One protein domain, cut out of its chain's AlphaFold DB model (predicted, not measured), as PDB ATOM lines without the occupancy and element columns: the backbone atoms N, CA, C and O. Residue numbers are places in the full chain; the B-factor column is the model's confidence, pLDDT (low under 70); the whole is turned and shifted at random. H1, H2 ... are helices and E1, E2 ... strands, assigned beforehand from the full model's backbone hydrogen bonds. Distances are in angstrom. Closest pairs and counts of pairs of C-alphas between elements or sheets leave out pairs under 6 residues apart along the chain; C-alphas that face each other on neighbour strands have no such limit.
ATOM      1  N   VAL A   3     -26.735   5.066 -31.196       91.88
ATOM      2  CA  VAL A   3     -27.289   3.710 -31.202       91.88
ATOM      3  C   VAL A   3     -28.541   3.680 -30.334       91.88
ATOM      4  O   VAL A   3     -28.530   4.160 -29.208       91.88
ATOM      5  N   ILE A   4     -29.624   3.090 -30.826       91.56
ATOM      6  CA  ILE A   4     -30.798   2.795 -30.005       91.56
ATOM      7  C   ILE A   4     -30.961   1.289 -29.875       91.56
ATOM      8  O   ILE A   4     -30.971   0.555 -30.861       91.56
ATOM      9  N   ILE A   5     -31.096   0.827 -28.640       92.38
ATOM     10  CA  ILE A   5     -31.367  -0.559 -28.294       92.38
ATOM     11  C   ILE A   5     -32.814  -0.622 -27.835       92.38
ATOM     12  O   ILE A   5     -33.178  -0.089 -26.792       92.38
ATOM     13  N   VAL A   6     -33.648  -1.265 -28.635       90.88
ATOM     14  CA  VAL A   6     -35.062  -1.474 -28.350       90.88
ATOM     15  C   VAL A   6     -35.224  -2.901 -27.887       90.88
ATOM     16  O   VAL A   6     -34.871  -3.826 -28.618       90.88
ATOM     17  N   TYR A   7     -35.776  -3.104 -26.698       90.88
ATOM     18  CA  TYR A   7     -36.026  -4.450 -26.200       90.88
ATOM     19  C   TYR A   7     -37.486  -4.660 -25.825       90.88
ATOM     20  O   TYR A   7     -38.172  -3.756 -25.360       90.88
ATOM     21  N   ASP A   8     -37.960  -5.886 -25.997       87.62
ATOM     22  CA  ASP A   8     -39.158  -6.368 -25.325       87.62
ATOM     23  C   ASP A   8     -38.786  -7.530 -24.403       87.62
ATOM     24  O   ASP A   8     -37.780  -8.212 -24.589       87.62
ATOM     25  N   SER A   9     -39.590  -7.754 -23.375       82.75
ATOM     26  CA  SER A   9     -39.402  -8.850 -22.443       82.75
ATOM     27  C   SER A   9     -40.741  -9.231 -21.836       82.75
ATOM     28  O   SER A   9     -41.402  -8.416 -21.201       82.75
ATOM     29  N   VAL A  10     -41.097 -10.503 -21.978       76.56
ATOM     30  CA  VAL A  10     -42.344 -11.077 -21.445       76.56
ATOM     31  C   VAL A  10     -42.093 -12.107 -20.341       76.56
ATOM     32  O   VAL A  10     -43.016 -12.490 -19.634       76.56
ATOM     33  N   SER A  11     -40.842 -12.549 -20.164       73.88
ATOM     34  CA  SER A  11     -40.472 -13.514 -19.126       73.88
ATOM     35  C   SER A  11     -40.342 -12.842 -17.749       73.88
ATOM     36  O   SER A  11     -39.746 -11.758 -17.691       73.88
ATOM     37  N   PRO A  12     -40.734 -13.507 -16.644       68.75
ATOM     38  CA  PRO A  12     -40.483 -13.025 -15.278       68.75
ATOM     39  C   PRO A  12     -38.995 -12.759 -15.009       68.75
ATOM     40  O   PRO A  12     -38.634 -11.781 -14.362       68.75
ATOM     41  N   SER A  13     -38.116 -13.584 -15.587       77.19
ATOM     42  CA  SER A  13     -36.657 -13.488 -15.447       77.19
ATOM     43  C   SER A  13     -36.011 -12.364 -16.271       77.19
ATOM     44  O   SER A  13     -34.799 -12.163 -16.179       77.19
ATOM     45  N   LYS A  14     -36.804 -11.651 -17.085       83.50
ATOM     46  CA  LYS A  14     -36.415 -10.529 -17.954       83.50
ATOM     47  C   LYS A  14     -35.080 -10.705 -18.690       83.50
ATOM     48  O   LYS A  14     -34.247  -9.802 -18.715       83.50
ATOM     49  N   VAL A  15     -34.861 -11.873 -19.295       86.88
ATOM     50  CA  VAL A  15     -33.554 -12.220 -19.886       86.88
ATOM     51  C   VAL A  15     -33.182 -11.277 -21.030       86.88
ATOM     52  O   VAL A  15     -32.072 -10.755 -21.051       86.88
ATOM     53  N   THR A  16     -34.121 -10.968 -21.926       87.19
ATOM     54  CA  THR A  16     -33.882 -10.046 -23.049       87.19
ATOM     55  C   THR A  16     -33.496  -8.640 -22.582       87.19
ATOM     56  O   THR A  16     -32.637  -8.014 -23.193       87.19
ATOM     57  N   MET A  17     -34.058  -8.166 -21.462       89.06
ATOM     58  CA  MET A  17     -33.674  -6.887 -20.848       89.06
ATOM     59  C   MET A  17     -32.221  -6.918 -20.360       89.06
ATOM     60  O   MET A  17     -31.477  -5.980 -20.619       89.06
ATOM     61  N   LYS A  18     -31.793  -8.006 -19.704       91.00
ATOM     62  CA  LYS A  18     -30.401  -8.161 -19.247       91.00
ATOM     63  C   LYS A  18     -29.419  -8.167 -20.418       91.00
ATOM     64  O   LYS A  18     -28.379  -7.525 -20.346       91.00
ATOM     65  N   VAL A  19     -29.767  -8.855 -21.507       91.94
ATOM     66  CA  VAL A  19     -28.960  -8.862 -22.738       91.94
ATOM     67  C   VAL A  19     -28.892  -7.462 -23.352       91.94
ATOM     68  O   VAL A  19     -27.806  -6.994 -23.677       91.94
ATOM     69  N   ALA A  20     -30.028  -6.768 -23.463       92.12
ATOM     70  CA  ALA A  20     -30.077  -5.400 -23.974       92.12
ATOM     71  C   ALA A  20     -29.232  -4.434 -23.128       92.12
ATOM     72  O   ALA A  20     -28.505  -3.611 -23.679       92.12
ATOM     73  N   GLN A  21     -29.272  -4.578 -21.801       92.50
ATOM     74  CA  GLN A  21     -28.458  -3.790 -20.882       92.50
ATOM     75  C   GLN A  21     -26.960  -4.083 -21.040       92.50
ATOM     76  O   GLN A  21     -26.176  -3.146 -21.144       92.50
ATOM     77  N   ALA A  22     -26.557  -5.351 -21.143       95.12
ATOM     78  CA  ALA A  22     -25.155  -5.713 -21.358       95.12
ATOM     79  C   ALA A  22     -24.608  -5.157 -22.687       95.12
ATOM     80  O   ALA A  22     -23.479  -4.670 -22.753       95.12
ATOM     81  N   ILE A  23     -25.423  -5.183 -23.750       93.69
ATOM     82  CA  ILE A  23     -25.072  -4.561 -25.034       93.69
ATOM     83  C   ILE A  23     -24.934  -3.045 -24.864       93.69
ATOM     84  O   ILE A  23     -23.951  -2.472 -25.325       93.69
ATOM     85  N   TRP A  24     -25.883  -2.398 -24.184       94.38
ATOM     86  CA  TRP A  24     -25.854  -0.958 -23.928       94.38
ATOM     87  C   TRP A  24     -24.602  -0.524 -23.160       94.38
ATOM     88  O   TRP A  24     -23.925   0.415 -23.580       94.38
ATOM     89  N   GLU A  25     -24.245  -1.243 -22.096       95.00
ATOM     90  CA  GLU A  25     -23.018  -1.011 -21.327       95.00
ATOM     91  C   GLU A  25     -21.774  -1.172 -22.209       95.00
ATOM     92  O   GLU A  25     -20.906  -0.301 -22.215       95.00
ATOM     93  N   GLY A  26     -21.712  -2.231 -23.023       95.38
ATOM     94  CA  GLY A  26     -20.597  -2.468 -23.943       95.38
ATOM     95  C   GLY A  26     -20.461  -1.405 -25.040       95.38
ATOM     96  O   GLY A  26     -19.347  -1.048 -25.424       95.38
ATOM     97  N   VAL A  27     -21.579  -0.871 -25.539       92.88
ATOM     98  CA  VAL A  27     -21.588   0.224 -26.519       92.88
ATOM     99  C   VAL A  27     -21.127   1.528 -25.865       92.88
ATOM    100  O   VAL A  27     -20.237   2.192 -26.399       92.88
ATOM    101  N   LYS A  28     -21.652   1.863 -24.679       92.50
ATOM    102  CA  LYS A  28     -21.226   3.053 -23.928       92.50
ATOM    103  C   LYS A  28     -19.762   2.997 -23.506       92.50
ATOM    104  O   LYS A  28     -19.078   4.012 -23.583       92.50
ATOM    105  N   ALA A  29     -19.251   1.825 -23.131       93.94
ATOM    106  CA  ALA A  29     -17.843   1.632 -22.778       93.94
ATOM    107  C   ALA A  29     -16.881   1.964 -23.935       93.94
ATOM    108  O   ALA A  29     -15.728   2.313 -23.699       93.94
ATOM    109  N   LYS A  30     -17.354   1.905 -25.188       92.81
ATOM    110  CA  LYS A  30     -16.598   2.322 -26.381       92.81
ATOM    111  C   LYS A  30     -16.719   3.820 -26.693       92.81
ATOM    112  O   LYS A  30     -16.241   4.255 -27.737       92.81
ATOM    113  N   GLY A  31     -17.366   4.603 -25.828       92.31
ATOM    114  CA  GLY A  31     -17.575   6.042 -26.013       92.31
ATOM    115  C   GLY A  31     -18.665   6.393 -27.029       92.31
ATOM    116  O   GLY A  31     -18.702   7.521 -27.517       92.31
ATOM    117  N   LEU A  32     -19.538   5.442 -27.379       91.94
ATOM    118  CA  LEU A  32     -20.658   5.675 -28.288       91.94
ATOM    119  C   LEU A  32     -21.900   6.138 -27.519       91.94
ATOM    120  O   LEU A  32     -22.172   5.673 -26.411       91.94
ATOM    121  N   ASP A  33     -22.669   7.033 -28.139       90.38
ATOM    122  CA  ASP A  33     -23.942   7.498 -27.598       90.38
ATOM    123  C   ASP A  33     -25.002   6.418 -27.834       90.38
ATOM    124  O   ASP A  33     -25.248   6.018 -28.976       90.38
ATOM    125  N   ALA A  34     -25.566   5.891 -26.748       91.38
ATOM    126  CA  ALA A  34     -26.484   4.767 -26.801       91.38
ATOM    127  C   ALA A  34     -27.645   4.921 -25.825       91.38
ATOM    128  O   ALA A  34     -27.440   5.163 -24.630       91.38
ATOM    129  N   ASP A  35     -28.845   4.653 -26.326       91.06
ATOM    130  CA  ASP A  35     -30.079   4.593 -25.550       91.06
ATOM    131  C   ASP A  35     -30.600   3.158 -25.484       91.06
ATOM    132  O   ASP A  35     -30.484   2.400 -26.445       91.06
ATOM    133  N   CYS A  36     -31.178   2.776 -24.346       89.62
ATOM    134  CA  CYS A  36     -31.806   1.472 -24.144       89.62
ATOM    135  C   CYS A  36     -33.259   1.687 -23.717       89.62
ATOM    136  O   CYS A  36     -33.517   2.236 -22.647       89.62
ATOM    137  N   ILE A  37     -34.203   1.304 -24.575       89.00
ATOM    138  CA  ILE A  37     -35.619   1.658 -24.458       89.00
ATOM    139  C   ILE A  37     -36.479   0.398 -24.532       89.00
ATOM    140  O   ILE A  37     -36.264  -0.492 -25.360       89.00
ATOM    141  N   TYR A  38     -37.487   0.335 -23.666       87.50
ATOM    142  CA  TYR A  38     -38.496  -0.707 -23.723       87.50
ATOM    143  C   TYR A  38     -39.457  -0.446 -24.889       87.50
ATOM    144  O   TYR A  38     -39.931   0.668 -25.079       87.50
ATOM    145  N   CYS A  39     -39.775  -1.479 -25.667       85.38
ATOM    146  CA  CYS A  39     -40.535  -1.368 -26.913       85.38
ATOM    147  C   CYS A  39     -41.870  -0.608 -26.771       85.38
ATOM    148  O   CYS A  39     -42.286   0.072 -27.707       85.38
ATOM    149  N   LYS A  40     -42.532  -0.682 -25.607       82.50
ATOM    150  CA  LYS A  40     -43.800   0.027 -25.366       82.50
ATOM    151  C   LYS A  40     -43.639   1.528 -25.118       82.50
ATOM    152  O   LYS A  40     -44.583   2.268 -25.364       82.50
ATOM    153  N   ASP A  41     -42.459   1.964 -24.688       83.31
ATOM    154  CA  ASP A  41     -42.155   3.370 -24.391       83.31
ATOM    155  C   ASP A  41     -41.568   4.092 -25.612       83.31
ATOM    156  O   ASP A  41     -41.142   5.248 -25.548       83.31
ATOM    157  N   LEU A  42     -41.505   3.393 -26.746       74.81
ATOM    158  CA  LEU A  42     -40.854   3.885 -27.934       74.81
ATOM    159  C   LEU A  42     -41.836   4.666 -28.810       74.81
ATOM    160  O   LEU A  42     -42.609   4.119 -29.596       74.81
ATOM    161  N   GLU A  43     -41.753   5.988 -28.715       69.25
ATOM    162  CA  GLU A  43     -42.380   6.883 -29.681       69.25
ATOM    163  C   GLU A  43     -41.679   6.720 -31.035       69.25
ATOM    164  O   GLU A  43     -40.493   7.033 -31.181       69.25
ATOM    165  N   LYS A  44     -42.415   6.248 -32.052       61.56
ATOM    166  CA  LYS A  44     -41.915   6.018 -33.427       61.56
ATOM    167  C   LYS A  44     -41.148   7.213 -34.025       61.56
ATOM    168  O   LYS A  44     -40.369   7.034 -34.956       61.56
ATOM    169  N   ALA A  45     -41.330   8.420 -33.486       54.41
ATOM    170  CA  ALA A  45     -40.638   9.635 -33.902       54.41
ATOM    171  C   ALA A  45     -39.136   9.680 -33.542       54.41
ATOM    172  O   ALA A  45     -38.388  10.374 -34.226       54.41
ATOM    173  N   LYS A  46     -38.662   8.942 -32.524       66.94
ATOM    174  CA  LYS A  46     -37.272   9.069 -32.034       66.94
ATOM    175  C   LYS A  46     -36.248   8.256 -32.831       66.94
ATOM    176  O   LYS A  46     -35.102   8.676 -32.936       66.94
ATOM    177  N   VAL A  47     -36.654   7.150 -33.461       73.81
ATOM    178  CA  VAL A  47     -35.742   6.213 -34.162       73.81
ATOM    179  C   VAL A  47     -34.963   6.875 -35.301       73.81
ATOM    180  O   VAL A  47     -33.819   6.515 -35.547       73.81
ATOM    181  N   LYS A  48     -35.553   7.874 -35.974       79.31
ATOM    182  CA  LYS A  48     -34.939   8.558 -37.126       79.31
ATOM    183  C   LYS A  48     -33.637   9.297 -36.792       79.31
ATOM    184  O   LYS A  48     -32.889   9.621 -37.705       79.31
ATOM    185  N   ASN A  49     -33.382   9.565 -35.512       84.75
ATOM    186  CA  ASN A  49     -32.204  10.298 -35.053       84.75
ATOM    187  C   ASN A  49     -31.013   9.384 -34.715       84.75
ATOM    188  O   ASN A  49     -29.990   9.882 -34.242       84.75
ATOM    189  N   TYR A  50     -31.155   8.069 -34.901       88.19
ATOM    190  CA  TYR A  50     -30.128   7.081 -34.586       88.19
ATOM    191  C   TYR A  50     -29.543   6.483 -35.864       88.19
ATOM    192  O   TYR A  50     -30.263   6.179 -36.813       88.19
ATOM    193  N   ASP A  51     -28.230   6.271 -35.855       90.31
ATOM    194  CA  ASP A  51     -27.479   5.675 -36.962       90.31
ATOM    195  C   ASP A  51     -27.589   4.142 -36.964       90.31
ATOM    196  O   ASP A  51     -27.398   3.488 -37.986       90.31
ATOM    197  N   CYS A  52     -27.877   3.550 -35.800       89.62
ATOM    198  CA  CYS A  52     -27.980   2.109 -35.619       89.62
ATOM    199  C   CYS A  52     -29.133   1.759 -34.675       89.62
ATOM    200  O   CYS A  52     -29.279   2.355 -33.607       89.62
ATOM    201  N   VAL A  53     -29.924   0.758 -35.062       90.38
ATOM    202  CA  VAL A  53     -31.029   0.215 -34.268       90.38
ATOM    203  C   VAL A  53     -30.732  -1.245 -33.947       90.38
ATOM    204  O   VAL A  53     -30.543  -2.059 -34.848       90.38
ATOM    205  N   ILE A  54     -30.727  -1.586 -32.662       90.75
ATOM    206  CA  ILE A  54     -30.603  -2.956 -32.162       90.75
ATOM    207  C   ILE A  54     -31.961  -3.357 -31.590       90.75
ATOM    208  O   ILE A  54     -32.429  -2.753 -30.633       90.75
ATOM    209  N   ALA A  55     -32.600  -4.374 -32.166       90.69
ATOM    210  CA  ALA A  55     -33.911  -4.855 -31.736       90.69
ATOM    211  C   ALA A  55     -33.790  -6.220 -31.038       90.69
ATOM    212  O   ALA A  55     -33.412  -7.211 -31.659       90.69
ATOM    213  N   GLY A  56     -34.126  -6.280 -29.748       89.31
ATOM    214  CA  GLY A  56     -34.118  -7.500 -28.941       89.31
ATOM    215  C   GLY A  56     -35.528  -7.931 -28.546       89.31
ATOM    216  O   GLY A  56     -36.208  -7.229 -27.805       89.31
ATOM    217  N   ALA A  57     -35.979  -9.103 -28.983       87.81
ATOM    218  CA  ALA A  57     -37.282  -9.646 -28.600       87.81
ATOM    219  C   ALA A  57     -37.149 -11.020 -27.941       87.81
ATOM    220  O   ALA A  57     -36.224 -11.769 -28.259       87.81
ATOM    221  N   PRO A  58     -38.071 -11.383 -27.035       86.00
ATOM    222  CA  PRO A  58     -38.174 -12.751 -26.564       86.00
ATOM    223  C   PRO A  58     -38.723 -13.635 -27.690       86.00
ATOM    224  O   PRO A  58     -39.611 -13.221 -28.440       86.00
ATOM    225  N   THR A  59     -38.225 -14.867 -27.779       85.75
ATOM    226  CA  THR A  59     -38.753 -15.868 -28.709       85.75
ATOM    227  C   THR A  59     -40.083 -16.399 -28.181       85.75
ATOM    228  O   THR A  59     -40.117 -17.153 -27.212       85.75
ATOM    229  N   MET A  60     -41.186 -16.008 -28.817       79.94
ATOM    230  CA  MET A  60     -42.551 -16.407 -28.470       79.94
ATOM    231  C   MET A  60     -43.155 -17.199 -29.628       79.94
ATOM    232  O   MET A  60     -43.457 -16.623 -30.668       79.94
ATOM    233  N   ALA A  61     -43.322 -18.516 -29.468       79.06
ATOM    234  CA  ALA A  61     -43.850 -19.400 -30.520       79.06
ATOM    235  C   ALA A  61     -43.159 -19.192 -31.891       79.06
ATOM    236  O   ALA A  61     -43.816 -18.955 -32.902       79.06
ATOM    237  N   PHE A  62     -41.817 -19.226 -31.904       77.88
ATOM    238  CA  PHE A  62     -40.959 -18.969 -33.079       77.88
ATOM    239  C   PHE A  62     -41.109 -17.581 -33.722       77.88
ATOM    240  O   PHE A  62     -40.664 -17.357 -34.845       77.88
ATOM    241  N   ARG A  63     -41.720 -16.628 -33.017       82.31
ATOM    242  CA  ARG A  63     -41.904 -15.253 -33.479       82.31
ATOM    243  C   ARG A  63     -41.378 -14.260 -32.445       82.31
ATOM    244  O   ARG A  63     -41.324 -14.578 -31.256       82.31
ATOM    245  N   PRO A  64     -40.997 -13.046 -32.872       83.88
ATOM    246  CA  PRO A  64     -40.800 -11.950 -31.941       83.88
ATOM    247  C   PRO A  64     -42.128 -11.592 -31.265       83.88
ATOM    248  O   PRO A  64     -43.218 -11.912 -31.751       83.88
ATOM    249  N   SER A  65     -42.042 -10.896 -30.139       85.06
ATOM    250  CA  SER A  65     -43.222 -10.378 -29.458       85.06
ATOM    251  C   SER A  65     -44.034  -9.431 -30.352       85.06
ATOM    252  O   SER A  65     -43.500  -8.769 -31.247       85.06
ATOM    253  N   ARG A  66     -45.344  -9.318 -30.083       84.88
ATOM    254  CA  ARG A  66     -46.238  -8.420 -30.840       84.88
ATOM    255  C   ARG A  66     -45.765  -6.968 -30.826       84.88
ATOM    256  O   ARG A  66     -45.883  -6.296 -31.848       84.88
ATOM    257  N   CYS A  67     -45.218  -6.498 -29.700       85.62
ATOM    258  CA  CYS A  67     -44.659  -5.152 -29.617       85.62
ATOM    259  C   CYS A  67     -43.519  -4.978 -30.617       85.62
ATOM    260  O   CYS A  67     -43.576  -4.080 -31.454       85.62
ATOM    261  N   MET A  68     -42.532  -5.880 -30.591       88.31
ATOM    262  CA  MET A  68     -41.377  -5.762 -31.474       88.31
ATOM    263  C   MET A  68     -41.761  -5.907 -32.947       88.31
ATOM    264  O   MET A  68     -41.259  -5.176 -33.795       88.31
ATOM    265  N   LEU A  69     -42.693  -6.804 -33.267       88.00
ATOM    266  CA  LEU A  69     -43.196  -6.946 -34.632       88.00
ATOM    267  C   LEU A  69     -43.857  -5.651 -35.131       88.00
ATOM    268  O   LEU A  69     -43.628  -5.236 -36.265       88.00
ATOM    269  N   SER A  70     -44.641  -4.988 -34.282       85.31
ATOM    270  CA  SER A  70     -45.315  -3.727 -34.625       85.31
ATOM    271  C   SER A  70     -44.328  -2.569 -34.754       85.31
ATOM    272  O   SER A  70     -44.463  -1.728 -35.640       85.31
ATOM    273  N   PHE A  71     -43.289  -2.564 -33.916       84.94
ATOM    274  CA  PHE A  71     -42.160  -1.650 -34.037       84.94
ATOM    275  C   PHE A  71     -41.452  -1.805 -35.393       84.94
ATOM    276  O   PHE A  71     -41.325  -0.826 -36.123       84.94
ATOM    277  N   LEU A  72     -41.067  -3.029 -35.770       85.00
ATOM    278  CA  LEU A  72     -40.329  -3.306 -37.010       85.00
ATOM    279  C   LEU A  72     -41.159  -3.078 -38.278       85.00
ATOM    280  O   LEU A  72     -40.636  -2.620 -39.288       85.00
ATOM    281  N   THR A  73     -42.453  -3.396 -38.240       85.94
ATOM    282  CA  THR A  73     -43.352  -3.232 -39.397       85.94
ATOM    283  C   THR A  73     -43.931  -1.823 -39.508       85.94
ATOM    284  O   THR A  73     -44.632  -1.523 -40.470       85.94
ATOM    285  N   GLY A  74     -43.701  -0.962 -38.513       76.50
ATOM    286  CA  GLY A  74     -44.315   0.361 -38.448       76.50
ATOM    287  C   GLY A  74     -45.837   0.333 -38.258       76.50
ATOM    288  O   GLY A  74     -46.453   1.401 -38.225       76.50
TER     289      GLY A  74
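What this domain is: This is residues 3 to 74 of the 79 residues of an uncharacterized protein of Candidatus Methanosuratus sp (UniProt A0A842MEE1). A small three-stranded parallel sheet has one long helix, H1, running along one of its faces, while a short helix, H2, sits near the ends of E1 and E3 at Tyr 7 and Ala 55 and only grazes the sheet. A long loop, residues 39 to 51, joins E2 to E3, the two edge strands. The printed part has 72 residues, with two named helices and three named strands in the order E1, H1, E2, E3, H2; the sheet's order is E2, E1, E3, and the class is mixed, helices and strands. The whole is compact, with a radius of gyration of the C-alphas of 12.0 A, and spans 37 by 27 by 18 A.

How they stand to each other: E1, residues 3 to 7, is the inner strand of the sheet. H1, residues 15 to 29, follows it and is on the sheet at a height of 8.7 A, over E1 and over E2, residues 33 to 38. On the local plane H1 and E1 stand at 7 degrees, and H1 runs along the strands. The closest C-alphas of E1 and H1 are those of Tyr 7 and Met 17, 6.3 A apart; those of H1 and E2 are Lys 28 and Ala 34, 6.2 A apart. E1, H1 and E2 form a strand-helix-strand unit, two parallel neighbour strands with a helix between them along the chain, and its crossover is right-handed. With H1 on one face of the sheet there are two layers, a sheet and a helix over it. E2 is parallel to E1 at 17 degrees, with N 5 and O 35 within hydrogen-bond range at 2.8 A. E3, residues 52 to 56, is parallel to E1 at 15 degrees, with N 6 and O 54 within range at 2.8 A. H2, residues 66 to 73, only grazes the sheet with its residues 67 to 72; the closest C-alphas of E3 and H2 are those of Ala 55 and Met 68, 7.5 A apart. H1 and H2 are apart. In both helices every O i to N i+4 pair is within hydrogen-bond range.

Where its parts are: E1 begins at C-alpha 3, (-27.289, 3.710, -31.202), and is 13.0 A long. H1 is 21.1 A long from C-alpha 15, (-33.554, -12.220, -19.886), to C-alpha 29. E2 is 17.2 A long, E3 13.2 A and H2 10.4 A, ending at C-alpha 73, (-43.352, -3.232, -39.397).

The domain as a whole: The two C-alphas farthest apart are those of Gly 31 and Ala 61, 36.9 A. The printed part, residues 3 to 74, has no cut. The link from E2 to E3 is long, with 13 residues, and the link from H1 to E2 is tight, with 3. The mean pLDDT of the printed part is 85.6; residue 12 and residues 43 to 46 are under 70.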